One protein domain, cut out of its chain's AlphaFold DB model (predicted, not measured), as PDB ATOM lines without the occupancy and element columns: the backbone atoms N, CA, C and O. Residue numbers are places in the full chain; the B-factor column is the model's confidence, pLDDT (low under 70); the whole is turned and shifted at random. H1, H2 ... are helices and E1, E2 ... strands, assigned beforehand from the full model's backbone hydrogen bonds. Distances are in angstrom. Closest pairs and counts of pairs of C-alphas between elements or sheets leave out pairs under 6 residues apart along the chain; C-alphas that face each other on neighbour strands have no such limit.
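This is residues 14 to 214 of the 465 residues of an uncharacterized protein of Candidatus Altiarchaeales archaeon (UniProt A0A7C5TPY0). What does this domain look like? A twisted sheet of three strands, E1, E2 and E3, curls round residues 50 to 77 of one very long helix, H1, while two short helices, H2 and H3, pack on the same face of the sheet over E1. Residues 14 to 45 of H1 stick out from this body as a long arm. How is it made up? The printed part has 201 residues with three named helices and then three named strands, in the order H1 H2 H3 E1 E2 E3; the class is mixed, and the sheet, E1 - E2 - E3, is antiparallel. It is extended, with a radius of gyration of the C-alphas of 27.4 A, and spans 109 by 38 by 30 A.

How is the sheet joined? E1, residues 164 to 177, E2, residues 182 to 195, and E3, residues 201 to 213, form a meander, each strand the antiparallel neighbour of the one before. In the hairpin of E1 and E2, N 167 and O 192 are within hydrogen-bond range at 2.8 A; in that of E2 and E3, N 187 and O 208 are, at 2.8 A. What is on it? H1, residues 14 to 87, H2, residues 119 to 129, and H3, residues 148 to 161, are on one face, making two layers, helices and sheet. The closest C-alphas of H1 and E3 are those of Gly 70 and Val 212, 6.0 A; H2, at a height over the sheet of 9.4 A, and H3, at 8.6 A, run along the strands over E1. How do the helices meet? H1 touches H2 with residues 72 to 80 alone, closest C-alphas Ala 76 and Val 123, 5.5 A, at a steep tilt of 54 degrees, opposite ways. H1 touches H3 with residues 61 to 72 alone, closest C-alphas Ala 68 and Trp 151, 6.5 A, at a shallow tilt of 31 degrees, opposite ways. In H1, H2 and H3 every O i to N i+4 pair is within hydrogen-bond range.

How long are the strands? E1 measures 36.1 A from first to last C-alpha, E2 38.0 A and E3 36.7 A; they bend by 58 degrees at residue 171, 55 at 190 and 53 at 205. E3 ends at C-alpha 213, (-27.959, 30.823, 21.103). And the helices? H1 measures 107.7 A from C-alpha 14 at (-19.757, -42.948, -31.285), H2 15.1 A and H3 20.1 A.

How large is it? The two C-alphas farthest apart are those of Tyr 14 and Glu 88, 109.5 A; the printed part has no cut. Where are long links and low confidence? The links H1 to H2 and H2 to H3 are long; pLDDT is under 70 at residues 40, 107 to 115 and 137 to 139.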
ATOM      1  N   TYR A  14     -19.486 -44.300 -30.779       83.38
ATOM      2  CA  TYR A  14     -19.757 -42.948 -31.285       83.38
ATOM      3  C   TYR A  14     -20.915 -42.267 -30.540       83.38
ATOM      4  O   TYR A  14     -20.889 -41.064 -30.299       83.38
ATOM      5  N   VAL A  15     -21.919 -43.046 -30.124       86.81
ATOM      6  CA  VAL A  15     -23.072 -42.527 -29.376       86.81
ATOM      7  C   VAL A  15     -22.655 -42.107 -27.969       86.81
ATOM      8  O   VAL A  15     -23.019 -41.020 -27.529       86.81
ATOM      9  N   TYR A  16     -21.845 -42.918 -27.282       88.56
ATOM     10  CA  TYR A  16     -21.351 -42.568 -25.946       88.56
ATOM     11  C   TYR A  16     -20.443 -41.338 -25.974       88.56
ATOM     12  O   TYR A  16     -20.619 -40.446 -25.156       88.56
ATOM     13  N   THR A  17     -19.527 -41.241 -26.940       89.38
ATOM     14  CA  THR A  17     -18.658 -40.059 -27.075       89.38
ATOM     15  C   THR A  17     -19.451 -38.794 -27.392       89.38
ATOM     16  O   THR A  17     -19.196 -37.764 -26.773       89.38
ATOM     17  N   LEU A  18     -20.458 -38.861 -28.270       89.69
ATOM     18  CA  LEU A  18     -21.362 -37.737 -28.533       89.69
ATOM     19  C   LEU A  18     -22.134 -37.326 -27.271       89.69
ATOM     20  O   LEU A  18     -22.158 -36.145 -26.931       89.69
ATOM     21  N   LEU A  19     -22.721 -38.287 -26.551       93.75
ATOM     22  CA  LEU A  19     -23.485 -38.030 -25.328       93.75
ATOM     23  C   LEU A  19     -22.607 -37.382 -24.248       93.75
ATOM     24  O   LEU A  19     -22.994 -36.375 -23.661       93.75
ATOM     25  N   THR A  20     -21.404 -37.917 -24.025       94.69
ATOM     26  CA  THR A  20     -20.433 -37.345 -23.085       94.69
ATOM     27  C   THR A  20     -20.002 -35.945 -23.514       94.69
ATOM     28  O   THR A  20     -19.890 -35.068 -22.665       94.69
ATOM     29  N   SER A  21     -19.821 -35.702 -24.816       92.31
ATOM     30  CA  SER A  21     -19.466 -34.377 -25.344       92.31
ATOM     31  C   SER A  21     -20.581 -33.358 -25.108       92.31
ATOM     32  O   SER A  21     -20.316 -32.263 -24.623       92.31
ATOM     33  N   VAL A  22     -21.835 -33.726 -25.386       95.06
ATOM     34  CA  VAL A  22     -23.006 -32.870 -25.134       95.06
ATOM     35  C   VAL A  22     -23.145 -32.572 -23.643       95.06
ATOM     36  O   VAL A  22     -23.367 -31.425 -23.265       95.06
ATOM     37  N   MET A  23     -22.960 -33.580 -22.788       96.19
ATOM     38  CA  MET A  23     -23.032 -33.402 -21.340       96.19
ATOM     39  C   MET A  23     -21.896 -32.509 -20.822       96.19
ATOM     40  O   MET A  23     -22.140 -31.628 -20.002       96.19
ATOM     41  N   ALA A  24     -20.674 -32.675 -21.336       96.06
ATOM     42  CA  ALA A  24     -19.535 -31.829 -20.992       96.06
ATOM     43  C   ALA A  24     -19.761 -30.371 -21.416       96.06
ATOM     44  O   ALA A  24     -19.525 -29.465 -20.621       96.06
ATOM     45  N   VAL A  25     -20.279 -30.136 -22.627       95.88
ATOM     46  CA  VAL A  25     -20.635 -28.788 -23.099       95.88
ATOM     47  C   VAL A  25     -21.736 -28.181 -22.231       95.88
ATOM     48  O   VAL A  25     -21.623 -27.024 -21.849       95.88
ATOM     49  N   ALA A  26     -22.769 -28.943 -21.862       96.25
ATOM     50  CA  ALA A  26     -23.833 -28.450 -20.989       96.25
ATOM     51  C   ALA A  26     -23.305 -28.041 -19.602       96.25
ATOM     52  O   ALA A  26     -23.642 -26.966 -19.113       96.25
ATOM     53  N   VAL A  27     -22.436 -28.857 -18.996       96.94
ATOM     54  CA  VAL A  27     -21.805 -28.537 -17.705       96.94
ATOM     55  C   VAL A  27     -20.912 -27.302 -17.823       96.94
ATOM     56  O   VAL A  27     -21.020 -26.404 -16.994       96.94
ATOM     57  N   LEU A  28     -20.079 -27.213 -18.864       96.06
ATOM     58  CA  LEU A  28     -19.226 -26.043 -19.098       96.06
ATOM     59  C   LEU A  28     -20.049 -24.766 -19.309       96.06
ATOM     60  O   LEU A  28     -19.704 -23.732 -18.748       96.06
ATOM     61  N   SER A  29     -21.161 -24.843 -20.044       93.75
ATOM     62  CA  SER A  29     -22.081 -23.715 -20.230       93.75
ATOM     63  C   SER A  29     -22.720 -23.264 -18.916       93.75
ATOM     64  O   SER A  29     -22.825 -22.065 -18.680       93.75
ATOM     65  N   ILE A  30     -23.108 -24.196 -18.036       96.00
ATOM     66  CA  ILE A  30     -23.652 -23.863 -16.709       96.00
ATOM     67  C   ILE A  30     -22.583 -23.204 -15.834       96.00
ATOM     68  O   ILE A  30     -22.867 -22.197 -15.194       96.00
ATOM     69  N   VAL A  31     -21.355 -23.731 -15.825       95.50
ATOM     70  CA  VAL A  31     -20.240 -23.132 -15.074       95.50
ATOM     71  C   VAL A  31     -19.938 -21.727 -15.590       95.50
ATOM     72  O   VAL A  31     -19.779 -20.809 -14.792       95.50
ATOM     73  N   PHE A  32     -19.909 -21.534 -16.910       92.38
ATOM     74  CA  PHE A  32     -19.673 -20.225 -17.514       92.38
ATOM     75  C   PHE A  32     -20.791 -19.229 -17.184       92.38
ATOM     76  O   PHE A  32     -20.507 -18.101 -16.792       92.38
ATOM     77  N   PHE A  33     -22.052 -19.661 -17.266       91.88
ATOM     78  CA  PHE A  33     -23.197 -18.858 -16.843       91.88
ATOM     79  C   PHE A  33     -23.098 -18.469 -15.363       91.88
ATOM     80  O   PHE A  33     -23.279 -17.305 -15.023       91.88
ATOM     81  N   TYR A  34     -22.755 -19.418 -14.486       91.00
ATOM     82  CA  TYR A  34     -22.616 -19.153 -13.056       91.00
ATOM     83  C   TYR A  34     -21.471 -18.178 -12.760       91.00
ATOM     84  O   TYR A  34     -21.642 -17.280 -11.942       91.00
ATOM     85  N   MET A  35     -20.334 -18.300 -13.459       86.00
ATOM     86  CA  MET A  35     -19.239 -17.332 -13.339       86.00
ATOM     87  C   MET A  35     -19.667 -15.931 -13.787       86.00
ATOM     88  O   MET A  35     -19.405 -14.981 -13.062       86.00
ATOM     89  N   GLN A  36     -20.390 -15.796 -14.907       81.31
ATOM     90  CA  GLN A  36     -20.880 -14.489 -15.363       81.31
ATOM     91  C   GLN A  36     -21.897 -13.857 -14.407       81.31
ATOM     92  O   GLN A  36     -21.827 -12.658 -14.147       81.31
ATOM     93  N   VAL A  37     -22.842 -14.643 -13.878       79.00
ATOM     94  CA  VAL A  37     -23.837 -14.136 -12.919       79.00
ATOM     95  C   VAL A  37     -23.155 -13.690 -11.629       79.00
ATOM     96  O   VAL A  37     -23.402 -12.573 -11.183       79.00
ATOM     97  N   TYR A  38     -22.252 -14.511 -11.084       79.88
ATOM     98  CA  TYR A  38     -21.521 -14.202  -9.855       79.88
ATOM     99  C   TYR A  38     -20.612 -12.974 -10.006       79.88
ATOM    100  O   TYR A  38     -20.563 -12.126  -9.119       79.88
ATOM    101  N   GLU A  39     -19.927 -12.838 -11.142       76.69
ATOM    102  CA  GLU A  39     -19.109 -11.661 -11.452       76.69
ATOM    103  C   GLU A  39     -19.978 -10.398 -11.594       76.69
ATOM    104  O   GLU A  39     -19.603  -9.332 -11.103       76.69
ATOM    105  N   SER A  40     -21.186 -10.521 -12.165       67.94
ATOM    106  CA  SER A  40     -22.135  -9.404 -12.238       67.94
ATOM    107  C   SER A  40     -22.672  -8.995 -10.860       67.94
ATOM    108  O   SER A  40     -22.702  -7.804 -10.558       67.94
ATOM    109  N   GLU A  41     -23.028  -9.951  -9.994       72.06
ATOM    110  CA  GLU A  41     -23.496  -9.672  -8.631       72.06
ATOM    111  C   GLU A  41     -22.383  -9.055  -7.776       72.06
ATOM    112  O   GLU A  41     -22.606  -8.027  -7.142       72.06
ATOM    113  N   GLY A  42     -21.159  -9.589  -7.852       72.31
ATOM    114  CA  GLY A  42     -20.003  -9.038  -7.140       72.31
ATOM    115  C   GLY A  42     -19.650  -7.610  -7.568       72.31
ATOM    116  O   GLY A  42     -19.360  -6.767  -6.722       72.31
ATOM    117  N   SER A  43     -19.724  -7.308  -8.871       75.06
ATOM    118  CA  SER A  43     -19.514  -5.944  -9.383       75.06
ATOM    119  C   SER A  43     -20.606  -4.966  -8.927       75.06
ATOM    120  O   SER A  43     -20.314  -3.815  -8.612       75.06
ATOM    121  N   ASN A  44     -21.854  -5.435  -8.817       79.00
ATOM    122  CA  ASN A  44     -22.965  -4.630  -8.314       79.00
ATOM    123  C   ASN A  44     -22.843  -4.357  -6.809       79.00
ATOM    124  O   ASN A  44     -23.166  -3.252  -6.374       79.00
ATOM    125  N   ASP A  45     -22.357  -5.322  -6.026       86.06
ATOM    126  CA  ASP A  45     -22.131  -5.142  -4.591       86.06
ATOM    127  C   ASP A  45     -20.982  -4.164  -4.308       86.06
ATOM    128  O   ASP A  45     -21.130  -3.308  -3.436       86.06
ATOM    129  N   LEU A  46     -19.879  -4.220  -5.066       85.44
ATOM    130  CA  LEU A  46     -18.778  -3.253  -4.942       85.44
ATOM    131  C   LEU A  46     -19.228  -1.830  -5.289       85.44
ATOM    132  O   LEU A  46     -19.092  -0.937  -4.456       85.44
ATOM    133  N   ASN A  47     -19.871  -1.638  -6.446       85.44
ATOM    134  CA  ASN A  47     -20.413  -0.331  -6.836       85.44
ATOM    135  C   ASN A  47     -21.417   0.198  -5.799       85.44
ATOM    136  O   ASN A  47     -21.481   1.394  -5.520       85.44
ATOM    137  N   ARG A  48     -22.222  -0.690  -5.202       89.31
ATOM    138  CA  ARG A  48     -23.170  -0.317  -4.149       89.31
ATOM    139  C   ARG A  48     -22.456   0.139  -2.878       89.31
ATOM    140  O   ARG A  48     -22.897   1.121  -2.287       89.31
ATOM    141  N   ILE A  49     -21.403  -0.558  -2.454       90.56
ATOM    142  CA  ILE A  49     -20.595  -0.167  -1.291       90.56
ATOM    143  C   ILE A  49     -19.968   1.211  -1.531       90.56
ATOM    144  O   ILE A  49     -20.076   2.074  -0.667       90.56
ATOM    145  N   GLU A  50     -19.409   1.450  -2.716       90.19
ATOM    146  CA  GLU A  50     -18.785   2.729  -3.083       90.19
ATOM    147  C   GLU A  50     -19.793   3.888  -3.111       90.19
ATOM    148  O   GLU A  50     -19.534   4.962  -2.569       90.19
ATOM    149  N   ILE A  51     -20.985   3.677  -3.684       91.19
ATOM    150  CA  ILE A  51     -22.063   4.680  -3.663       91.19
ATOM    151  C   ILE A  51     -22.511   4.963  -2.225       91.19
ATOM    152  O   ILE A  51     -22.756   6.118  -1.876       91.19
ATOM    153  N   MET A  52     -22.618   3.927  -1.388       93.88
ATOM    154  CA  MET A  52     -22.972   4.092   0.022       93.88
ATOM    155  C   MET A  52     -21.906   4.886   0.782       93.88
ATOM    156  O   MET A  52     -22.269   5.771   1.549       93.88
ATOM    157  N   GLU A  53     -20.623   4.621   0.537       95.62
ATOM    158  CA  GLU A  53     -19.509   5.361   1.139       95.62
ATOM    159  C   GLU A  53     -19.510   6.833   0.704       95.62
ATOM    160  O   GLU A  53     -19.410   7.730   1.541       95.62
ATOM    161  N   LEU A  54     -19.711   7.109  -0.591       96.06
ATOM    162  CA  LEU A  54     -19.816   8.476  -1.109       96.06
ATOM    163  C   LEU A  54     -21.009   9.225  -0.500       96.06
ATOM    164  O   LEU A  54     -20.892  10.395  -0.131       96.06
ATOM    165  N   GLN A  55     -22.157   8.555  -0.374       95.62
ATOM    166  CA  GLN A  55     -23.345   9.124   0.255       95.62
ATOM    167  C   GLN A  55     -23.114   9.395   1.750       95.62
ATOM    168  O   GLN A  55     -23.514  10.447   2.251       95.62
ATOM    169  N   GLU A  56     -22.453   8.480   2.462       96.81
ATOM    170  CA  GLU A  56     -22.089   8.658   3.870       96.81
ATOM    171  C   GLU A  56     -21.134   9.849   4.049       96.81
ATOM    172  O   GLU A  56     -21.345  10.687   4.928       96.81
ATOM    173  N   HIS A  57     -20.154  10.001   3.153       97.31
ATOM    174  CA  HIS A  57     -19.242  11.148   3.138       97.31
ATOM    175  C   HIS A  57     -19.979  12.484   2.961       97.31
ATOM    176  O   HIS A  57     -19.692  13.454   3.661       97.31
ATOM    177  N   VAL A  58     -20.985  12.538   2.081       97.50
ATOM    178  CA  VAL A  58     -21.824  13.736   1.886       97.50
ATOM    179  C   VAL A  58     -22.631  14.085   3.145       97.50
ATOM    180  O   VAL A  58     -22.744  15.264   3.495       97.50
ATOM    181  N   GLU A  59     -23.147  13.093   3.874       97.50
ATOM    182  CA  GLU A  59     -23.827  13.338   5.154       97.50
ATOM    183  C   GLU A  59     -22.854  13.821   6.247       97.50
ATOM    184  O   GLU A  59     -23.211  14.700   7.041       97.50
ATOM    185  N   PHE A  60     -21.603  13.342   6.262       97.94
ATOM    186  CA  PHE A  60     -20.571  13.892   7.150       97.94
ATOM    187  C   PHE A  60     -20.248  15.350   6.821       97.94
ATOM    188  O   PHE A  60     -20.231  16.183   7.731       97.94
ATOM    189  N   ILE A  61     -20.088  15.687   5.536       98.12
ATOM    190  CA  ILE A  61     -19.888  17.072   5.083       98.12
ATOM    191  C   ILE A  61     -21.018  17.972   5.572       98.12
ATOM    192  O   ILE A  61     -20.768  19.052   6.107       98.12
ATOM    193  N   LYS A  62     -22.268  17.526   5.437       98.06
ATOM    194  CA  LYS A  62     -23.438  18.270   5.908       98.06
ATOM    195  C   LYS A  62     -23.388  18.522   7.417       98.06
ATOM    196  O   LYS A  62     -23.680  19.637   7.852       98.06
ATOM    197  N   SER A  63     -23.009  17.518   8.210       98.00
ATOM    198  CA  SER A  63     -22.880  17.650   9.667       98.00
ATOM    199  C   SER A  63     -21.765  18.622  10.066       98.00
ATOM    200  O   SER A  63     -21.973  19.488  10.921       98.00
ATOM    201  N   ASP A  64     -20.601  18.531   9.426       98.00
ATOM    202  CA  ASP A  64     -19.475  19.424   9.704       98.00
ATOM    203  C   ASP A  64     -19.757  20.857   9.245       98.00
ATOM    204  O   ASP A  64     -19.473  21.807   9.978       98.00
ATOM    205  N   TYR A  65     -20.411  21.027   8.096       98.25
ATOM    206  CA  TYR A  65     -20.852  22.334   7.625       98.25
ATOM    207  C   TYR A  65     -21.900  22.959   8.562       98.25
ATOM    208  O   TYR A  65     -21.841  24.155   8.838       98.25
ATOM    209  N   GLN A  66     -22.816  22.171   9.135       98.31
ATOM    210  CA  GLN A  66     -23.766  22.668  10.138       98.31
ATOM    211  C   GLN A  66     -23.052  23.233  11.379       98.31
ATOM    212  O   GLN A  66     -23.429  24.292  11.887       98.31
ATOM    213  N   ARG A  67     -21.993  22.563  11.852       98.31
ATOM    214  CA  ARG A  67     -21.157  23.054  12.963       98.31
ATOM    215  C   ARG A  67     -20.400  24.321  12.574       98.31
ATOM    216  O   ARG A  67     -20.386  25.285  13.337       98.31
ATOM    217  N   ALA A  68     -19.799  24.326  11.385       98.31
ATOM    218  CA  ALA A  68     -19.099  25.477  10.832       98.31
ATOM    219  C   ALA A  68     -20.012  26.706  10.736       98.31
ATOM    220  O   ALA A  68     -19.622  27.797  11.155       98.31
ATOM    221  N   LEU A  69     -21.249  26.522  10.268       98.38
ATOM    222  CA  LEU A  69     -22.255  27.575  10.196       98.38
ATOM    223  C   LEU A  69     -22.560  28.149  11.585       98.38
ATOM    224  O   LEU A  69     -22.547  29.366  11.748       98.38
ATOM    225  N   GLY A  70     -22.742  27.295  12.597       98.38
ATOM    226  CA  GLY A  70     -22.967  27.737  13.977       98.38
ATOM    227  C   GLY A  70     -21.823  28.599  14.523       98.38
ATOM    228  O   GLY A  70     -22.063  29.680  15.060       98.38
ATOM    229  N   ILE A  71     -20.572  28.169  14.313       97.81
ATOM    230  CA  ILE A  71     -19.371  28.927  14.713       97.81
ATOM    231  C   ILE A  71     -19.306  30.279  13.990       97.81
ATOM    232  O   ILE A  71     -18.985  31.298  14.600       97.81
ATOM    233  N   THR A  72     -19.602  30.282  12.690       98.06
ATOM    234  CA  THR A  72     -19.533  31.466  11.823       98.06
ATOM    235  C   THR A  72     -20.550  32.523  12.253       98.06
ATOM    236  O   THR A  72     -20.187  33.684  12.430       98.06
ATOM    237  N   VAL A  73     -21.797  32.113  12.518       98.19
ATOM    238  CA  VAL A  73     -22.850  32.987  13.059       98.19
ATOM    239  C   VAL A  73     -22.432  33.552  14.415       98.19
ATOM    240  O   VAL A  73     -22.462  34.763  14.605       98.19
ATOM    241  N   GLN A  74     -21.996  32.704  15.354       97.69
ATOM    242  CA  GLN A  74     -21.627  33.151  16.700       97.69
ATOM    243  C   GLN A  74     -20.494  34.188  16.672       97.69
ATOM    244  O   GLN A  74     -20.572  35.211  17.350       97.69
ATOM    245  N   ARG A  75     -19.456  33.961  15.858       96.75
ATOM    246  CA  ARG A  75     -18.346  34.913  15.693       96.75
ATOM    247  C   ARG A  75     -18.795  36.222  15.058       96.75
ATOM    248  O   ARG A  75     -18.392  37.280  15.537       96.75
ATOM    249  N   ALA A  76     -19.649  36.156  14.038       97.31
ATOM    250  CA  ALA A  76     -20.195  37.343  13.396       97.31
ATOM    251  C   ALA A  76     -21.016  38.185  14.388       97.31
ATOM    252  O   ALA A  76     -20.836  39.396  14.452       97.31
ATOM    253  N   LEU A  77     -21.843  37.557  15.229       97.50
ATOM    254  CA  LEU A  77     -22.614  38.256  16.266       97.50
ATOM    255  C   LEU A  77     -21.710  38.932  17.300       97.50
ATOM    256  O   LEU A  77     -21.904  40.109  17.602       97.50
ATOM    257  N   LEU A  78     -20.702  38.214  17.809       96.56
ATOM    258  CA  LEU A  78     -19.732  38.764  18.759       96.56
ATOM    259  C   LEU A  78     -18.976  39.956  18.164       96.56
ATOM    260  O   LEU A  78     -18.796  40.966  18.842       96.56
ATOM    261  N   TYR A  79     -18.569  39.865  16.897       96.50
ATOM    262  CA  TYR A  79     -17.930  40.981  16.208       96.50
ATOM    263  C   TYR A  79     -18.878  42.176  16.075       96.50
ATOM    264  O   TYR A  79     -18.491  43.286  16.430       96.50
ATOM    265  N   THR A  80     -20.116  41.967  15.610       96.81
ATOM    266  CA  THR A  80     -21.099  43.049  15.449       96.81
ATOM    267  C   THR A  80     -21.328  43.786  16.764       96.81
ATOM    268  O   THR A  80     -21.271  45.014  16.797       96.81
ATOM    269  N   VAL A  81     -21.513  43.052  17.863       97.50
ATOM    270  CA  VAL A  81     -21.665  43.640  19.198       97.50
ATOM    271  C   VAL A  81     -20.412  44.412  19.608       97.50
ATOM    272  O   VAL A  81     -20.513  45.578  19.977       97.50
ATOM    273  N   ASN A  82     -19.221  43.822  19.472       95.75
ATOM    274  CA  ASN A  82     -17.968  44.504  19.800       95.75
ATOM    275  C   ASN A  82     -17.754  45.778  18.973       95.75
ATOM    276  O   ASN A  82     -17.255  46.770  19.506       95.75
ATOM    277  N   ASN A  83     -18.140  45.777  17.697       95.25
ATOM    278  CA  ASN A  83     -18.053  46.944  16.827       95.25
ATOM    279  C   ASN A  83     -18.996  48.062  17.298       95.25
ATOM    280  O   ASN A  83     -18.555  49.204  17.419       95.25
ATOM    281  N   ILE A  84     -20.247  47.729  17.638       97.00
ATOM    282  CA  ILE A  84     -21.214  48.685  18.204       97.00
ATOM    283  C   ILE A  84     -20.676  49.284  19.507       97.00
ATOM    284  O   ILE A  84     -20.676  50.497  19.695       97.00
ATOM    285  N   LEU A  85     -20.163  48.440  20.405       96.75
ATOM    286  CA  LEU A  85     -19.620  48.887  21.686       96.75
ATOM    287  C   LEU A  85     -18.364  49.746  21.518       96.75
ATOM    288  O   LEU A  85     -18.189  50.723  22.244       96.75
ATOM    289  N   SER A  86     -17.493  49.413  20.567       95.12
ATOM    290  CA  SER A  86     -16.250  50.155  20.328       95.12
ATOM    291  C   SER A  86     -16.516  51.521  19.697       95.12
ATOM    292  O   SER A  86     -15.934  52.510  20.137       95.12
ATOM    293  N   ASN A  87     -17.419  51.581  18.715       95.62
ATOM    294  CA  ASN A  87     -17.705  52.797  17.952       95.62
ATOM    295  C   ASN A  87     -18.837  53.647  18.546       95.62
ATOM    296  O   ASN A  87     -19.005  54.785  18.126       95.62
ATOM    297  N   GLU A  88     -19.592  53.110  19.511       96.50
ATOM    298  CA  GLU A  88     -20.809  53.732  20.063       96.50
ATOM    299  C   GLU A  88     -21.889  53.999  19.010       96.50
ATOM    300  O   GLU A  88     -22.720  54.890  19.174       96.50
ATOM    301  N   ASP A  89     -21.883  53.207  17.939       96.44
ATOM    302  CA  ASP A  89     -22.794  53.359  16.813       96.44
ATOM    303  C   ASP A  89     -23.526  52.048  16.546       96.44
ATOM    304  O   ASP A  89     -22.916  50.980  16.451       96.44
ATOM    305  N   TYR A  90     -24.851  52.130  16.474       97.75
ATOM    306  CA  TYR A  90     -25.701  50.975  16.209       97.75
ATOM    307  C   TYR A  90     -25.657  50.616  14.723       97.75
ATOM    308  O   TYR A  90     -25.323  51.437  13.871       97.75
ATOM    309  N   VAL A  91     -26.055  49.389  14.380       97.44
ATOM    310  CA  VAL A  91     -26.236  49.039  12.969       97.44
ATOM    311  C   VAL A  91     -27.401  49.847  12.402       97.44
ATOM    312  O   VAL A  91     -28.486  49.873  12.980       97.44
ATOM    313  N   SER A  92     -27.198  50.486  11.251       97.06
ATOM    314  CA  SER A  92     -28.286  51.176  10.558       97.06
ATOM    315  C   SER A  92     -29.439  50.203  10.245       97.06
ATOM    316  O   SER A  92     -29.187  49.144   9.665       97.06
ATOM    317  N   PRO A  93     -30.710  50.548  10.528       95.00
ATOM    318  CA  PRO A  93     -31.860  49.733  10.125       95.00
ATOM    319  C   PRO A  93     -31.965  49.496   8.609       95.00
ATOM    320  O   PRO A  93     -32.602  48.529   8.181       95.00
ATOM    321  N   ASP A  94     -31.322  50.364   7.817       94.50
ATOM    322  CA  ASP A  94     -31.241  50.315   6.354       94.50
ATOM    323  C   ASP A  94     -29.913  49.708   5.855       94.50
ATOM    324  O   ASP A  94     -29.561  49.849   4.683       94.50
ATOM    325  N   TYR A  95     -29.140  49.053   6.727       95.31
ATOM    326  CA  TYR A  95     -27.856  48.454   6.367       95.31
ATOM    327  C   TYR A  95     -28.028  47.400   5.271       95.31
ATOM    328  O   TYR A  95     -28.705  46.399   5.478       95.31
ATOM    329  N   VAL A  96     -27.363  47.564   4.130       93.75
ATOM    330  CA  VAL A  96     -27.340  46.561   3.057       93.75
ATOM    331  C   VAL A  96     -25.963  45.912   3.018       93.75
ATOM    332  O   VAL A  96     -24.949  46.606   3.059       93.75
ATOM    333  N   MET A  97     -25.934  44.581   2.925       93.12
ATOM    334  CA  MET A  97     -24.694  43.813   2.811       93.12
ATOM    335  C   MET A  97     -23.863  44.285   1.609       93.12
ATOM    336  O   MET A  97     -24.350  44.315   0.475       93.12
ATOM    337  N   HIS A  98     -22.585  44.582   1.844       92.69
ATOM    338  CA  HIS A  98     -21.623  44.839   0.778       92.69
ATOM    339  C   HIS A  98     -21.211  43.513   0.145       92.69
ATOM    340  O   HIS A  98     -20.574  42.663   0.761       92.69
ATOM    341  N   ASN A  99     -21.613  43.318  -1.105       86.62
ATOM    342  CA  ASN A  99     -21.409  42.059  -1.802       86.62
ATOM    343  C   ASN A  99     -19.948  41.895  -2.264       86.62
ATOM    344  O   ASN A  99     -19.493  42.627  -3.143       86.62
ATOM    345  N   CYS A 100     -19.237  40.907  -1.710       87.12
ATOM    346  CA  CYS A 100     -17.866  40.558  -2.098       87.12
ATOM    347  C   CYS A 100     -17.752  39.294  -2.976       87.12
ATOM    348  O   CYS A 100     -16.714  39.085  -3.602       87.12
ATOM    349  N   THR A 101     -18.787  38.445  -3.038       83.69
ATOM    350  CA  THR A 101     -18.752  37.134  -3.726       83.69
ATOM    351  C   THR A 101     -19.666  37.052  -4.951       83.69
ATOM    352  O   THR A 101     -19.734  36.018  -5.607       83.69
ATOM    353  N   GLY A 102     -20.403  38.118  -5.267       82.44
ATOM    354  CA  GLY A 102     -21.514  38.079  -6.222       82.44
ATOM    355  C   GLY A 102     -22.823  37.564  -5.607       82.44
ATOM    356  O   GLY A 102     -23.874  37.709  -6.229       82.44
ATOM    357  N   PHE A 103     -22.804  37.069  -4.364       85.88
ATOM    358  CA  PHE A 103     -23.987  36.647  -3.616       85.88
ATOM    359  C   PHE A 103     -24.907  37.829  -3.277       85.88
ATOM    360  O   PHE A 103     -24.502  38.784  -2.616       85.88
ATOM    361  N   ASN A 104     -26.165  37.756  -3.709       84.69
ATOM    362  CA  ASN A 104     -27.166  38.760  -3.371       84.69
ATOM    363  C   ASN A 104     -27.995  38.295  -2.169       84.69
ATOM    364  O   ASN A 104     -28.888  37.457  -2.320       84.69
ATOM    365  N   TYR A 105     -27.709  38.853  -0.992       86.00
ATOM    366  CA  TYR A 105     -28.458  38.569   0.229       86.00
ATOM    367  C   TYR A 105     -29.892  39.097   0.099       86.00
ATOM    368  O   TYR A 105     -30.157  40.294   0.202       86.00
ATOM    369  N   THR A 106     -30.824  38.194  -0.201       80.19
ATOM    370  CA  THR A 106     -32.233  38.511  -0.457       80.19
ATOM    371  C   THR A 106     -33.126  37.535   0.290       80.19
ATOM    372  O   THR A 106     -32.852  36.339   0.336       80.19
ATOM    373  N   TYR A 107     -34.219  38.025   0.873       66.94
ATOM    374  CA  TYR A 107     -35.180  37.160   1.540       66.94
ATOM    375  C   TYR A 107     -36.095  36.574   0.474       66.94
ATOM    376  O   TYR A 107     -36.885  37.297  -0.139       66.94
ATOM    377  N   ARG A 108     -36.006  35.263   0.240       60.91
ATOM    378  CA  ARG A 108     -36.845  34.573  -0.747       60.91
ATOM    379  C   ARG A 108     -38.219  34.238  -0.148       60.91
ATOM    380  O   ARG A 108     -38.585  33.071  -0.024       60.91
ATOM    381  N   GLY A 109     -38.961  35.271   0.243       55.09
ATOM    382  CA  GLY A 109     -40.417  35.220   0.393       55.09
ATOM    383  C   GLY A 109     -41.049  35.643  -0.931       55.09
ATOM    384  O   GLY A 109     -40.512  36.523  -1.599       55.09
ATOM    385  N   GLU A 110     -42.123  34.979  -1.351       52.62
ATOM    386  CA  GLU A 110     -42.841  35.290  -2.595       52.62
ATOM    387  C   GLU A 110     -43.144  36.799  -2.716       52.62
ATOM    388  O   GLU A 110     -43.361  37.478  -1.714       52.62
ATOM    389  N   GLU A 111     -43.072  37.316  -3.945       58.19
ATOM    390  CA  GLU A 111     -42.943  38.738  -4.289       58.19
ATOM    391  C   GLU A 111     -43.824  39.746  -3.512       58.19
ATOM    392  O   GLU A 111     -44.987  39.467  -3.208       58.19
ATOM    393  N   PRO A 112     -43.329  40.989  -3.321       54.44
ATOM    394  CA  PRO A 112     -42.040  41.497  -3.798       54.44
ATOM    395  C   PRO A 112     -40.886  41.116  -2.865       54.44
ATOM    396  O   PRO A 112     -41.042  41.091  -1.646       54.44
ATOM    397  N   ALA A 113     -39.716  40.845  -3.453       56.47
ATOM    398  CA  ALA A 113     -38.475  40.642  -2.714       56.47
ATOM    399  C   ALA A 113     -38.238  41.849  -1.794       56.47
ATOM    400  O   ALA A 113     -37.959  42.957  -2.256       56.47
ATOM    401  N   TYR A 114     -38.390  41.644  -0.488       62.69
ATOM    402  CA  TYR A 114     -38.008  42.649   0.489       62.69
ATOM    403  C   TYR A 114     -36.484  42.699   0.503       62.69
ATOM    404  O   TYR A 114     -35.831  41.685   0.764       62.69
ATOM    405  N   ASN A 115     -35.922  43.873   0.202       64.31
ATOM    406  CA  ASN A 115     -34.503  44.114   0.425       64.31
ATOM    407  C   ASN A 115     -34.217  43.795   1.890       64.31
ATOM    408  O   ASN A 115     -34.803  44.408   2.786       64.31
ATOM    409  N   VAL A 116     -33.364  42.799   2.120       77.81
ATOM    410  CA  VAL A 116     -32.946  42.456   3.472       77.81
ATOM    411  C   VAL A 116     -31.954  43.521   3.862       77.81
ATOM    412  O   VAL A 116     -30.839  43.588   3.341       77.81
ATOM    413  N   ALA A 117     -32.421  44.420   4.707       90.19
ATOM    414  CA  ALA A 117     -31.623  45.481   5.269       90.19
ATOM    415  C   ALA A 117     -31.630  45.341   6.786       90.19
ATOM    416  O   ALA A 117     -32.583  44.779   7.311       90.19
ATOM    417  N   GLY A 118     -30.615  45.867   7.460       95.06
ATOM    418  CA  GLY A 118     -30.527  45.901   8.915       95.06
ATOM    419  C   GLY A 118     -29.426  45.033   9.502       95.06
ATOM    420  O   GLY A 118     -28.465  44.643   8.830       95.06
ATOM    421  N   ALA A 119     -29.555  44.747  10.795       97.31
ATOM    422  CA  ALA A 119     -28.547  44.014  11.550       97.31
ATOM    423  C   ALA A 119     -28.301  42.589  11.035       97.31
ATOM    424  O   ALA A 119     -27.164  42.120  11.069       97.31
ATOM    425  N   GLU A 120     -29.320  41.913  10.505       96.25
ATOM    426  CA  GLU A 120     -29.162  40.601   9.882       96.25
ATOM    427  C   GLU A 120     -28.248  40.659   8.646       96.25
ATOM    428  O   GLU A 120     -27.450  39.752   8.426       96.25
ATOM    429  N   SER A 121     -28.301  41.751   7.878       95.62
ATOM    430  CA  SER A 121     -27.459  41.950   6.694       95.62
ATOM    431  C   SER A 121     -26.010  42.258   7.064       95.62
ATOM    432  O   SER A 121     -25.097  41.800   6.381       95.62
ATOM    433  N   ALA A 122     -25.781  42.975   8.167       96.62
ATOM    434  CA  ALA A 122     -24.437  43.198   8.702       96.62
ATOM    435  C   ALA A 122     -23.796  41.896   9.205       96.62
ATOM    436  O   ALA A 122     -22.631  41.619   8.923       96.62
ATOM    437  N   VAL A 123     -24.573  41.052   9.893       97.56
ATOM    438  CA  VAL A 123     -24.113  39.721  10.319       97.56
ATOM    439  C   VAL A 123     -23.841  38.829   9.104       97.56
ATOM    440  O   VAL A 123     -22.797  38.183   9.054       97.56
ATOM    441  N   ALA A 124     -24.719  38.827   8.096       97.00
ATOM    442  CA  ALA A 124     -24.507  38.078   6.857       97.00
ATOM    443  C   ALA A 124     -23.242  38.526   6.101       97.00
ATOM    444  O   ALA A 124     -22.491  37.679   5.613       97.00
ATOM    445  N   GLU A 125     -22.961  39.834   6.058       96.06
ATOM    446  CA  GLU A 125     -21.732  40.366   5.462       96.06
ATOM    447  C   GLU A 125     -20.486  39.793   6.140       96.06
ATOM    448  O   GLU A 125     -19.597  39.285   5.462       96.06
ATOM    449  N   LEU A 126     -20.441  39.776   7.472       96.88
ATOM    450  CA  LEU A 126     -19.324  39.181   8.209       96.88
ATOM    451  C   LEU A 126     -19.167  37.691   7.904       96.88
ATOM    452  O   LEU A 126     -18.050  37.219   7.695       96.88
ATOM    453  N   MET A 127     -20.278  36.953   7.862       97.50
ATOM    454  CA  MET A 127     -20.274  35.508   7.624       97.50
ATOM    455  C   MET A 127     -19.745  35.130   6.236       97.50
ATOM    456  O   MET A 127     -19.123  34.077   6.094       97.50
ATOM    457  N   VAL A 128     -20.000  35.954   5.218       96.12
ATOM    458  CA  VAL A 128     -19.632  35.663   3.823       96.12
ATOM    459  C   VAL A 128     -18.332  36.357   3.416       96.12
ATOM    460  O   VAL A 128     -17.519  35.760   2.719       96.12
ATOM    461  N   CYS A 129     -18.137  37.601   3.848       95.06
ATOM    462  CA  CYS A 129     -17.077  38.486   3.369       95.06
ATOM    463  C   CYS A 129     -15.978  38.764   4.390       95.06
ATOM    464  O   CYS A 129     -14.939  39.295   4.005       95.06
ATOM    465  N   ALA A 130     -16.191  38.454   5.675       95.50
ATOM    466  CA  ALA A 130     -15.355  38.967   6.763       95.50
ATOM    467  C   ALA A 130     -15.147  40.493   6.670       95.50
ATOM    468  O   ALA A 130     -14.067  40.996   6.972       95.50
ATOM    469  N   THR A 131     -16.177  41.229   6.238       94.31
ATOM    470  CA  THR A 131     -16.199  42.697   6.203       94.31
ATOM    471  C   THR A 131     -17.364  43.242   7.015       94.31
ATOM    472  O   THR A 131     -18.347  42.543   7.266       94.31
ATOM    473  N   PHE A 132     -17.237  44.497   7.439       94.06
ATOM    474  CA  PHE A 132     -18.309  45.258   8.070       94.06
ATOM    475  C   PHE A 132     -18.344  46.647   7.433       94.06
ATOM    476  O   PHE A 132     -17.319  47.326   7.371       94.06
ATOM    477  N   GLU A 133     -19.499  47.059   6.917       92.88
ATOM    478  CA  GLU A 133     -19.682  48.251   6.075       92.88
ATOM    479  C   GLU A 133     -18.766  48.279   4.838       92.88
ATOM    480  O   GLU A 133     -18.262  49.334   4.443       92.88
ATOM    481  N   GLY A 134     -18.465  47.113   4.262       91.00
ATOM    482  CA  GLY A 134     -17.546  46.975   3.132       91.00
ATOM    483  C   GLY A 134     -16.085  47.273   3.476       91.00
ATOM    484  O   GLY A 134     -15.223  47.239   2.596       91.00
ATOM    485  N   LYS A 135     -15.777  47.562   4.745       90.38
ATOM    486  CA  LYS A 135     -14.412  47.778   5.220       90.38
ATOM    487  C   LYS A 135     -13.823  46.426   5.605       90.38
ATOM    488  O   LYS A 135     -14.349  45.728   6.471       90.38
ATOM    489  N   SER A 136     -12.714  46.076   4.965       80.81
ATOM    490  CA  SER A 136     -11.794  45.044   5.437       80.81
ATOM    491  C   SER A 136     -10.669  45.709   6.233       80.81
ATOM    492  O   SER A 136     -10.220  46.808   5.904       80.81
ATOM    493  N   GLY A 137     -10.220  45.080   7.314       67.88
ATOM    494  CA  GLY A 137      -9.109  45.586   8.118       67.88
ATOM    495  C   GLY A 137      -8.730  44.626   9.238       67.88
ATOM    496  O   GLY A 137      -9.487  43.707   9.545       67.88
ATOM    497  N   ASP A 138      -7.582  44.879   9.877       56.84
ATOM    498  CA  ASP A 138      -7.038  44.070  10.986       56.84
ATOM    499  C   ASP A 138      -8.038  43.890  12.146       56.84
ATOM    500  O   ASP A 138      -7.968  42.923  12.903       56.84
ATOM    501  N   ALA A 139      -9.004  44.808  12.271       52.38
ATOM    502  CA  ALA A 139     -10.067  44.760  13.266       52.38
ATOM    503  C   ALA A 139     -10.958  43.507  13.152       52.38
ATOM    504  O   ALA A 139     -11.468  43.052  14.173       52.38
ATOM    505  N   ILE A 140     -11.095  42.884  11.971       76.38
ATOM    506  CA  ILE A 140     -11.957  41.700  11.760       76.38
ATOM    507  C   ILE A 140     -11.189  40.379  11.949       76.38
ATOM    508  O   ILE A 140     -11.558  39.336  11.410       76.38
ATOM    509  N   ALA A 141     -10.139  40.384  12.777       83.12
ATOM    510  CA  ALA A 141      -9.388  39.180  13.153       83.12
ATOM    511  C   ALA A 141     -10.287  38.045  13.700       83.12
ATOM    512  O   ALA A 141      -9.958  36.868  13.589       83.12
ATOM    513  N   TYR A 142     -11.461  38.376  14.252       83.81
ATOM    514  CA  TYR A 142     -12.437  37.391  14.737       83.81
ATOM    515  C   TYR A 142     -13.038  36.506  13.635       83.81
ATOM    516  O   TYR A 142     -13.391  35.355  13.917       83.81
ATOM    517  N   MET A 143     -13.162  37.028  12.410       94.44
ATOM    518  CA  MET A 143     -13.725  36.304  11.262       94.44
ATOM    519  C   MET A 143     -12.659  35.719  10.345       94.44
ATOM    520  O   MET A 143     -13.004  34.936   9.460       94.44
ATOM    521  N   GLU A 144     -11.385  36.065  10.556       91.50
ATOM    522  CA  GLU A 144     -10.282  35.496   9.792       91.50
ATOM    523  C   GLU A 144     -10.407  33.979   9.819       91.50
ATOM    524  O   GLU A 144     -10.488  33.386  10.897       91.50
ATOM    525  N   ASN A 145     -10.408  33.335   8.648       94.31
ATOM    526  CA  ASN A 145     -10.421  31.882   8.576       94.31
ATOM    527  C   ASN A 145     -11.716  31.248   9.147       94.31
ATOM    528  O   ASN A 145     -11.723  30.071   9.523       94.31
ATOM    529  N   HIS A 146     -12.812  31.999   9.247       96.12
ATOM    530  CA  HIS A 146     -14.082  31.528   9.802       96.12
ATOM    531  C   HIS A 146     -15.303  32.017   9.018       96.12
ATOM    532  O   HIS A 146     -16.403  32.036   9.566       96.12
ATOM    533  N   THR A 147     -15.131  32.384   7.748       96.94
ATOM    534  CA  THR A 147     -16.250  32.670   6.840       96.94
ATOM    535  C   THR A 147     -16.828  31.388   6.236       96.94
ATOM    536  O   THR A 147     -16.192  30.331   6.251       96.94
ATOM    537  N   ILE A 148     -18.036  31.468   5.671       97.38
ATOM    538  CA  ILE A 148     -18.651  30.355   4.930       97.38
ATOM    539  C   ILE A 148     -17.724  29.853   3.801       97.38
ATOM    540  O   ILE A 148     -17.468  28.646   3.767       97.38
ATOM    541  N   PRO A 149     -17.161  30.719   2.927       96.81
ATOM    542  CA  PRO A 149     -16.184  30.288   1.927       96.81
ATOM    543  C   PRO A 149     -14.945  29.604   2.522       96.81
ATOM    544  O   PRO A 149     -14.499  28.590   1.988       96.81
ATOM    545  N   ASP A 150     -14.408  30.093   3.647       97.12
ATOM    546  CA  ASP A 150     -13.251  29.459   4.299       97.12
ATOM    547  C   ASP A 150     -13.564  28.027   4.743       97.12
ATOM    548  O   ASP A 150     -12.741  27.120   4.587       97.12
ATOM    549  N   TRP A 151     -14.757  27.804   5.298       98.00
ATOM    550  CA  TRP A 151     -15.193  26.477   5.720       98.00
ATOM    551  C   TRP A 151     -15.442  25.539   4.545       98.00
ATOM    552  O   TRP A 151     -15.018  24.386   4.615       98.00
ATOM    553  N   ILE A 152     -16.058  26.025   3.465       97.94
ATOM    554  CA  ILE A 152     -16.223  25.262   2.221       97.94
ATOM    555  C   ILE A 152     -14.857  24.808   1.698       97.94
ATOM    556  O   ILE A 152     -14.625  23.608   1.559       97.94
ATOM    557  N   ASN A 153     -13.906  25.736   1.553       98.12
ATOM    558  CA  ASN A 153     -12.557  25.429   1.077       98.12
ATOM    559  C   ASN A 153     -11.859  24.364   1.944       98.12
ATOM    560  O   ASN A 153     -11.183  23.470   1.430       98.12
ATOM    561  N   ARG A 154     -12.032  24.417   3.274       98.12
ATOM    562  CA  ARG A 154     -11.486  23.401   4.192       98.12
ATOM    563  C   ARG A 154     -12.129  22.037   4.017       98.12
ATOM    564  O   ARG A 154     -11.421  21.034   4.057       98.12
ATOM    565  N   ILE A 155     -13.448  21.994   3.862       98.00
ATOM    566  CA  ILE A 155     -14.196  20.751   3.667       98.00
ATOM    567  C   ILE A 155     -13.791  20.097   2.343       98.00
ATOM    568  O   ILE A 155     -13.525  18.895   2.311       98.00
ATOM    569  N   GLU A 156     -13.676  20.874   1.269       98.25
ATOM    570  CA  GLU A 156     -13.223  20.392  -0.038       98.25
ATOM    571  C   GLU A 156     -11.783  19.882   0.018       98.25
ATOM    572  O   GLU A 156     -11.487  18.777  -0.450       98.25
ATOM    573  N   GLN A 157     -10.882  20.638   0.657       98.31
ATOM    574  CA  GLN A 157      -9.502  20.211   0.863       98.31
ATOM    575  C   GLN A 157      -9.441  18.905   1.665       98.31
ATOM    576  O   GLN A 157      -8.726  17.978   1.278       98.31
ATOM    577  N   ARG A 158     -10.207  18.799   2.754       98.06
ATOM    578  CA  ARG A 158     -10.224  17.597   3.588       98.06
ATOM    579  C   ARG A 158     -10.822  16.399   2.854       98.06
ATOM    580  O   ARG A 158     -10.288  15.298   2.951       98.06
ATOM    581  N   SER A 159     -11.875  16.609   2.071       97.94
ATOM    582  CA  SER A 159     -12.472  15.576   1.217       97.94
ATOM    583  C   SER A 159     -11.468  15.058   0.189       97.94
ATOM    584  O   SER A 159     -11.324  13.848   0.011       97.94
ATOM    585  N   LYS A 160     -10.682  15.965  -0.404       98.00
ATOM    586  CA  LYS A 160      -9.603  15.642  -1.343       98.00
ATOM    587  C   LYS A 160      -8.510  14.772  -0.732       98.00
ATOM    588  O   LYS A 160      -7.981  13.899  -1.426       98.00
ATOM    589  N   GLU A 161      -8.166  14.999   0.534       97.75
ATOM    590  CA  GLU A 161      -7.222  14.167   1.294       97.75
ATOM    591  C   GLU A 161      -7.770  12.759   1.565       97.75
ATOM    592  O   GLU A 161      -6.993  11.809   1.623       97.75
ATOM    593  N   LEU A 162      -9.094  12.619   1.684       96.94
ATOM    594  CA  LEU A 162      -9.788  11.343   1.890       96.94
ATOM    595  C   LEU A 162     -10.048  10.565   0.590       96.94
ATOM    596  O   LEU A 162     -10.562   9.457   0.645       96.94
ATOM    597  N   GLY A 163      -9.669  11.107  -0.572       97.00
ATOM    598  CA  GLY A 163      -9.870  10.452  -1.870       97.00
ATOM    599  C   GLY A 163     -11.126  10.897  -2.624       97.00
ATOM    600  O   GLY A 163     -11.319  10.474  -3.761       97.00
ATOM    601  N   PHE A 164     -11.912  11.820  -2.068       97.56
ATOM    602  CA  PHE A 164     -13.106  12.370  -2.709       97.56
ATOM    603  C   PHE A 164     -12.805  13.716  -3.374       97.56
ATOM    604  O   PHE A 164     -12.155  14.587  -2.805       97.56
ATOM    605  N   GLN A 165     -13.287  13.929  -4.590       98.12
ATOM    606  CA  GLN A 165     -13.344  15.251  -5.197       98.12
ATOM    607  C   GLN A 165     -14.718  15.848  -4.909       98.12
ATOM    608  O   GLN A 165     -15.713  15.381  -5.450       98.12
ATOM    609  N   VAL A 166     -14.753  16.864  -4.053       98.06
ATOM    610  CA  VAL A 166     -15.973  17.578  -3.676       98.06
ATOM    611  C   VAL A 166     -15.872  19.014  -4.172       98.06
ATOM    612  O   VAL A 166     -14.808  19.617  -4.044       98.06
ATOM    613  N   ASP A 167     -16.963  19.514  -4.737       98.31
ATOM    614  CA  ASP A 167     -17.179  20.903  -5.133       98.31
ATOM    615  C   ASP A 167     -18.488  21.375  -4.485       98.31
ATOM    616  O   ASP A 167     -19.534  20.727  -4.628       98.31
ATOM    617  N   MET A 168     -18.419  22.436  -3.685       97.94
ATOM    618  CA  MET A 168     -19.552  22.995  -2.957       97.94
ATOM    619  C   MET A 168     -19.828  24.424  -3.423       97.94
ATOM    620  O   MET A 168     -19.055  25.350  -3.190       97.94
ATOM    621  N   GLU A 169     -21.008  24.638  -3.988       96.88
ATOM    622  CA  GLU A 169     -21.459  25.958  -4.419       96.88
ATOM    623  C   GLU A 169     -22.425  26.540  -3.385       96.88
ATOM    624  O   GLU A 169     -23.548  26.057  -3.222       96.88
ATOM    625  N   PHE A 170     -22.009  27.598  -2.690       95.94
ATOM    626  CA  PHE A 170     -22.876  28.356  -1.788       95.94
ATOM    627  C   PHE A 170     -23.928  29.146  -2.580       95.94
ATOM    628  O   PHE A 170     -23.588  29.993  -3.404       95.94
ATOM    629  N   LEU A 171     -25.211  28.885  -2.314       94.81
ATOM    630  CA  LEU A 171     -26.326  29.473  -3.061       94.81
ATOM    631  C   LEU A 171     -27.060  30.560  -2.285       94.81
ATOM    632  O   LEU A 171     -27.514  31.538  -2.878       94.81
ATOM    633  N   ASP A 172     -27.281  30.330  -0.990       94.19
ATOM    634  CA  ASP A 172     -28.195  31.142  -0.194       94.19
ATOM    635  C   ASP A 172     -27.850  31.131   1.295       94.19
ATOM    636  O   ASP A 172     -27.401  30.110   1.825       94.19
ATOM    637  N   LEU A 173     -28.141  32.246   1.964       95.50
ATOM    638  CA  LEU A 173     -28.090  32.428   3.412       95.50
ATOM    639  C   LEU A 173     -29.302  33.253   3.830       95.50
ATOM    640  O   LEU A 173     -29.551  34.323   3.288       95.50
ATOM    641  N   GLU A 174     -30.013  32.774   4.839       95.25
ATOM    642  CA  GLU A 174     -31.119  33.472   5.476       95.25
ATOM    643  C   GLU A 174     -30.874  33.464   6.992       95.25
ATOM    644  O   GLU A 174     -30.666  32.405   7.590       95.25
ATOM    645  N   LEU A 175     -30.908  34.641   7.621       96.50
ATOM    646  CA  LEU A 175     -30.826  34.801   9.073       96.50
ATOM    647  C   LEU A 175     -32.155  35.335   9.608       96.50
ATOM    648  O   LEU A 175     -32.704  36.293   9.067       96.50
ATOM    649  N   SER A 176     -32.663  34.752  10.690       96.19
ATOM    650  CA  SER A 176     -33.773  35.328  11.453       96.19
ATOM    651  C   SER A 176     -33.640  35.015  12.935       96.19
ATOM    652  O   SER A 176     -32.875  34.149  13.351       96.19
ATOM    653  N   MET A 177     -34.429  35.691  13.763       96.81
ATOM    654  CA  MET A 177     -34.644  35.222  15.131       96.81
ATOM    655  C   MET A 177     -35.452  33.916  15.082       96.81
ATOM    656  O   MET A 177     -36.454  33.851  14.368       96.81
ATOM    657  N   TYR A 178     -35.023  32.884  15.811       96.69
ATOM    658  CA  TYR A 178     -35.804  31.658  16.014       96.69
ATOM    659  C   TYR A 178     -36.799  31.824  17.163       96.69
ATOM    660  O   TYR A 178     -37.954  31.418  17.060       96.69
ATOM    661  N   ASP A 179     -36.332  32.418  18.259       95.44
ATOM    662  CA  ASP A 179     -37.079  32.780  19.461       95.44
ATOM    663  C   ASP A 179     -36.391  33.990  20.130       95.44
ATOM    664  O   ASP A 179     -35.617  34.692  19.484       95.44
ATOM    665  N   GLU A 180     -36.695  34.288  21.392       93.56
ATOM    666  CA  GLU A 180     -36.078  35.380  22.153       93.56
ATOM    667  C   GLU A 180     -34.560  35.216  22.355       93.56
ATOM    668  O   GLU A 180     -33.843  36.206  22.443       93.56
ATOM    669  N   SER A 181     -34.061  33.983  22.393       95.69
ATOM    670  CA  SER A 181     -32.706  33.608  22.819       95.69
ATOM    671  C   SER A 181     -31.854  32.959  21.734       95.69
ATOM    672  O   SER A 181     -30.684  32.656  21.963       95.69
ATOM    673  N   ASN A 182     -32.425  32.727  20.558       97.81
ATOM    674  CA  ASN A 182     -31.784  31.966  19.506       97.81
ATOM    675  C   ASN A 182     -31.969  32.629  18.143       97.81
ATOM    676  O   ASN A 182     -33.047  33.124  17.803       97.81
ATOM    677  N   ILE A 183     -30.926  32.555  17.326       98.25
ATOM    678  CA  ILE A 183     -30.925  32.936  15.916       98.25
ATOM    679  C   ILE A 183     -30.980  31.667  15.073       98.25
ATOM    680  O   ILE A 183     -30.243  30.714  15.314       98.25
ATOM    681  N   LEU A 184     -31.854  31.658  14.076       98.19
ATOM    682  CA  LEU A 184     -31.909  30.639  13.043       98.19
ATOM    683  C   LEU A 184     -31.072  31.109  11.853       98.19
ATOM    684  O   LEU A 184     -31.344  32.157  11.267       98.19
ATOM    685  N   ALA A 185     -30.068  30.317  11.493       98.06
ATOM    686  CA  ALA A 185     -29.327  30.485  10.255       98.06
ATOM    687  C   ALA A 185     -29.640  29.322   9.322       98.06
ATOM    688  O   ALA A 185     -29.474  28.156   9.688       98.06
ATOM    689  N   VAL A 186     -30.089  29.640   8.113       97.38
ATOM    690  CA  VAL A 186     -30.424  28.671   7.072       97.38
ATOM    691  C   VAL A 186     -29.557  28.956   5.866       97.38
ATOM    692  O   VAL A 186     -29.468  30.088   5.411       97.38
ATOM    693  N   THR A 187     -28.930  27.925   5.326       97.00
ATOM    694  CA  THR A 187     -28.098  28.032   4.130       97.00
ATOM    695  C   THR A 187     -28.476  26.968   3.123       97.00
ATOM    696  O   THR A 187     -28.923  25.874   3.486       97.00
ATOM    697  N   ARG A 188     -28.295  27.293   1.845       96.31
ATOM    698  CA  ARG A 188     -28.412  26.337   0.745       96.31
ATOM    699  C   ARG A 188     -27.100  26.271  -0.005       96.31
ATOM    700  O   ARG A 188     -26.513  27.309  -0.304       96.31
ATOM    701  N   PHE A 189     -26.680  25.064  -0.345       96.38
ATOM    702  CA  PHE A 189     -25.553  24.845  -1.240       96.38
ATOM    703  C   PHE A 189     -25.826  23.669  -2.174       96.38
ATOM    704  O   PHE A 189     -26.578  22.752  -1.833       96.38
ATOM    705  N   ASN A 190     -25.230  23.702  -3.362       97.75
ATOM    706  CA  ASN A 190     -25.088  22.504  -4.179       97.75
ATOM    707  C   ASN A 190     -23.808  21.794  -3.756       97.75
ATOM    708  O   ASN A 190     -22.787  22.442  -3.550       97.75
ATOM    709  N   ILE A 191     -23.867  20.475  -3.632       98.00
ATOM    710  CA  ILE A 191     -22.686  19.640  -3.479       98.00
ATOM    711  C   ILE A 191     -22.581  18.710  -4.678       98.00
ATOM    712  O   ILE A 191     -23.547  18.037  -5.042       98.00
ATOM    713  N   GLU A 192     -21.400  18.679  -5.277       98.25
ATOM    714  CA  GLU A 192     -20.991  17.712  -6.278       98.25
ATOM    715  C   GLU A 192     -19.831  16.902  -5.696       98.25
ATOM    716  O   GLU A 192     -18.758  17.434  -5.434       98.25
ATOM    717  N   ALA A 193     -20.047  15.610  -5.463       97.56
ATOM    718  CA  ALA A 193     -19.062  14.710  -4.884       97.56
ATOM    719  C   ALA A 193     -18.746  13.569  -5.857       97.56
ATOM    720  O   ALA A 193     -19.639  12.944  -6.429       97.56
ATOM    721  N   LYS A 194     -17.458  13.298  -6.040       97.50
ATOM    722  CA  LYS A 194     -16.919  12.258  -6.917       97.50
ATOM    723  C   LYS A 194     -15.907  11.418  -6.161       97.50
ATOM    724  O   LYS A 194     -14.968  11.969  -5.588       97.50
ATOM    725  N   ASP A 195     -16.035  10.101  -6.210       95.88
ATOM    726  CA  ASP A 195     -14.944   9.218  -5.796       95.88
ATOM    727  C   ASP A 195     -13.917   9.115  -6.934       95.88
ATOM    728  O   ASP A 195     -14.251   8.859  -8.094       95.88
ATOM    729  N   ARG A 196     -12.646   9.353  -6.606       92.69
ATOM    730  CA  ARG A 196     -11.539   9.340  -7.566       92.69
ATOM    731  C   ARG A 196     -11.198   7.952  -8.088       92.69
ATOM    732  O   ARG A 196     -10.626   7.870  -9.173       92.69
ATOM    733  N   LEU A 197     -11.463   6.901  -7.314       91.12
ATOM    734  CA  LEU A 197     -11.085   5.536  -7.676       91.12
ATOM    735  C   LEU A 197     -12.171   4.874  -8.521       91.12
ATOM    736  O   LEU A 197     -11.869   4.377  -9.606       91.12
ATOM    737  N   SER A 198     -13.417   4.909  -8.050       88.50
ATOM    738  CA  SER A 198     -14.547   4.287  -8.747       88.50
ATOM    739  C   SER A 198     -15.113   5.136  -9.887       88.50
ATOM    740  O   SER A 198     -15.702   4.608 -10.830       88.50
ATOM    741  N   GLY A 199     -14.950   6.463  -9.824       88.94
ATOM    742  CA  GLY A 199     -15.652   7.391 -10.710       88.94
ATOM    743  C   GLY A 199     -17.128   7.586 -10.346       88.94
ATOM    744  O   GLY A 199     -17.854   8.230 -11.108       88.94
ATOM    745  N   SER A 200     -17.575   7.053  -9.200       90.94
ATOM    746  CA  SER A 200     -18.920   7.274  -8.663       90.94
ATOM    747  C   SER A 200     -19.190   8.761  -8.445       90.94
ATOM    748  O   SER A 200     -18.290   9.526  -8.095       90.94
ATOM    749  N   TYR A 201     -20.441   9.168  -8.659       93.81
ATOM    750  CA  TYR A 201     -20.869  10.565  -8.696       93.81
ATOM    751  C   TYR A 201     -22.142  10.779  -7.880       93.81
ATOM    752  O   TYR A 201     -23.124  10.060  -8.065       93.81
ATOM    753  N   HIS A 202     -22.152  11.814  -7.046       93.06
ATOM    754  CA  HIS A 202     -23.318  12.263  -6.296       93.06
ATOM    755  C   HIS A 202     -23.466  13.774  -6.428       93.06
ATOM    756  O   HIS A 202     -22.506  14.514  -6.234       93.06
ATOM    757  N   MET A 203     -24.674  14.241  -6.737       95.94
ATOM    758  CA  MET A 203     -24.978  15.668  -6.806       95.94
ATOM    759  C   MET A 203     -26.295  15.952  -6.108       95.94
ATOM    760  O   MET A 203     -27.300  15.292  -6.380       95.94
ATOM    761  N   GLN A 204     -26.302  16.945  -5.224       96.19
ATOM    762  CA  GLN A 204     -27.482  17.266  -4.438       96.19
ATOM    763  C   GLN A 204     -27.523  18.744  -4.050       96.19
ATOM    764  O   GLN A 204     -26.504  19.348  -3.734       96.19
ATOM    765  N   ASN A 205     -28.727  19.312  -4.015       97.12
ATOM    766  CA  ASN A 205     -28.983  20.581  -3.344       97.12
ATOM    767  C   ASN A 205     -29.315  20.304  -1.873       97.12
ATOM    768  O   ASN A 205     -30.260  19.562  -1.584       97.12
ATOM    769  N   ILE A 206     -28.537  20.868  -0.955       96.38
ATOM    770  CA  ILE A 206     -28.680  20.634   0.481       96.38
ATOM    771  C   ILE A 206     -29.110  21.928   1.166       96.38
ATOM    772  O   ILE A 206     -28.520  22.990   0.981       96.38
ATOM    773  N   LEU A 207     -30.140  21.804   2.004       96.62
ATOM    774  CA  LEU A 207     -30.555  22.815   2.965       96.62
ATOM    775  C   LEU A 207     -29.960  22.459   4.331       96.62
ATOM    776  O   LEU A 207     -30.265  21.396   4.881       96.62
ATOM    777  N   VAL A 208     -29.136  23.343   4.887       97.69
ATOM    778  CA  VAL A 208     -28.584  23.202   6.240       97.69
ATOM    779  C   VAL A 208     -29.087  24.341   7.100       97.69
ATOM    780  O   VAL A 208     -29.032  25.500   6.701       97.69
ATOM    781  N   SER A 209     -29.572  24.009   8.292       97.81
ATOM    782  CA  SER A 209     -29.990  24.994   9.281       97.81
ATOM    783  C   SER A 209     -29.320  24.739  10.623       97.81
ATOM    784  O   SER A 209     -29.030  23.598  10.994       97.81
ATOM    785  N   VAL A 210     -29.057  25.816  11.351       98.31
ATOM    786  CA  VAL A 210     -28.526  25.778  12.710       98.31
ATOM    787  C   VAL A 210     -29.237  26.825  13.556       98.31
ATOM    788  O   VAL A 210     -29.525  27.929  13.092       98.31
ATOM    789  N   ILE A 211     -29.538  26.450  14.795       98.38
ATOM    790  CA  ILE A 211     -30.075  27.342  15.817       98.38
ATOM    791  C   ILE A 211     -28.900  27.711  16.721       98.38
ATOM    792  O   ILE A 211     -28.251  26.825  17.277       98.38
ATOM    793  N   VAL A 212     -28.597  29.002  16.812       98.50
ATOM    794  CA  VAL A 212     -27.436  29.533  17.529       98.50
ATOM    795  C   VAL A 212     -27.922  30.379  18.701       98.50
ATOM    796  O   VAL A 212     -28.622  31.368  18.463       98.50
ATOM    797  N   PRO A 213     -27.575  30.026  19.950       98.12
ATOM    798  CA  PRO A 213     -27.959  30.823  21.103       98.12
ATOM    799  C   PRO A 213     -27.191  32.146  21.128       98.12
ATOM    800  O   PRO A 213     -26.012  32.203  20.775       98.12
ATOM    801  N   ILE A 214     -27.855  33.202  21.594       97.88
ATOM    802  CA  ILE A 214     -27.232  34.505  21.896       97.88
ATOM    803  C   ILE A 214     -26.863  34.634  23.381       97.88
ATOM    804  O   ILE A 214     -26.421  35.689  23.824       97.88
TER     805      ILE A 214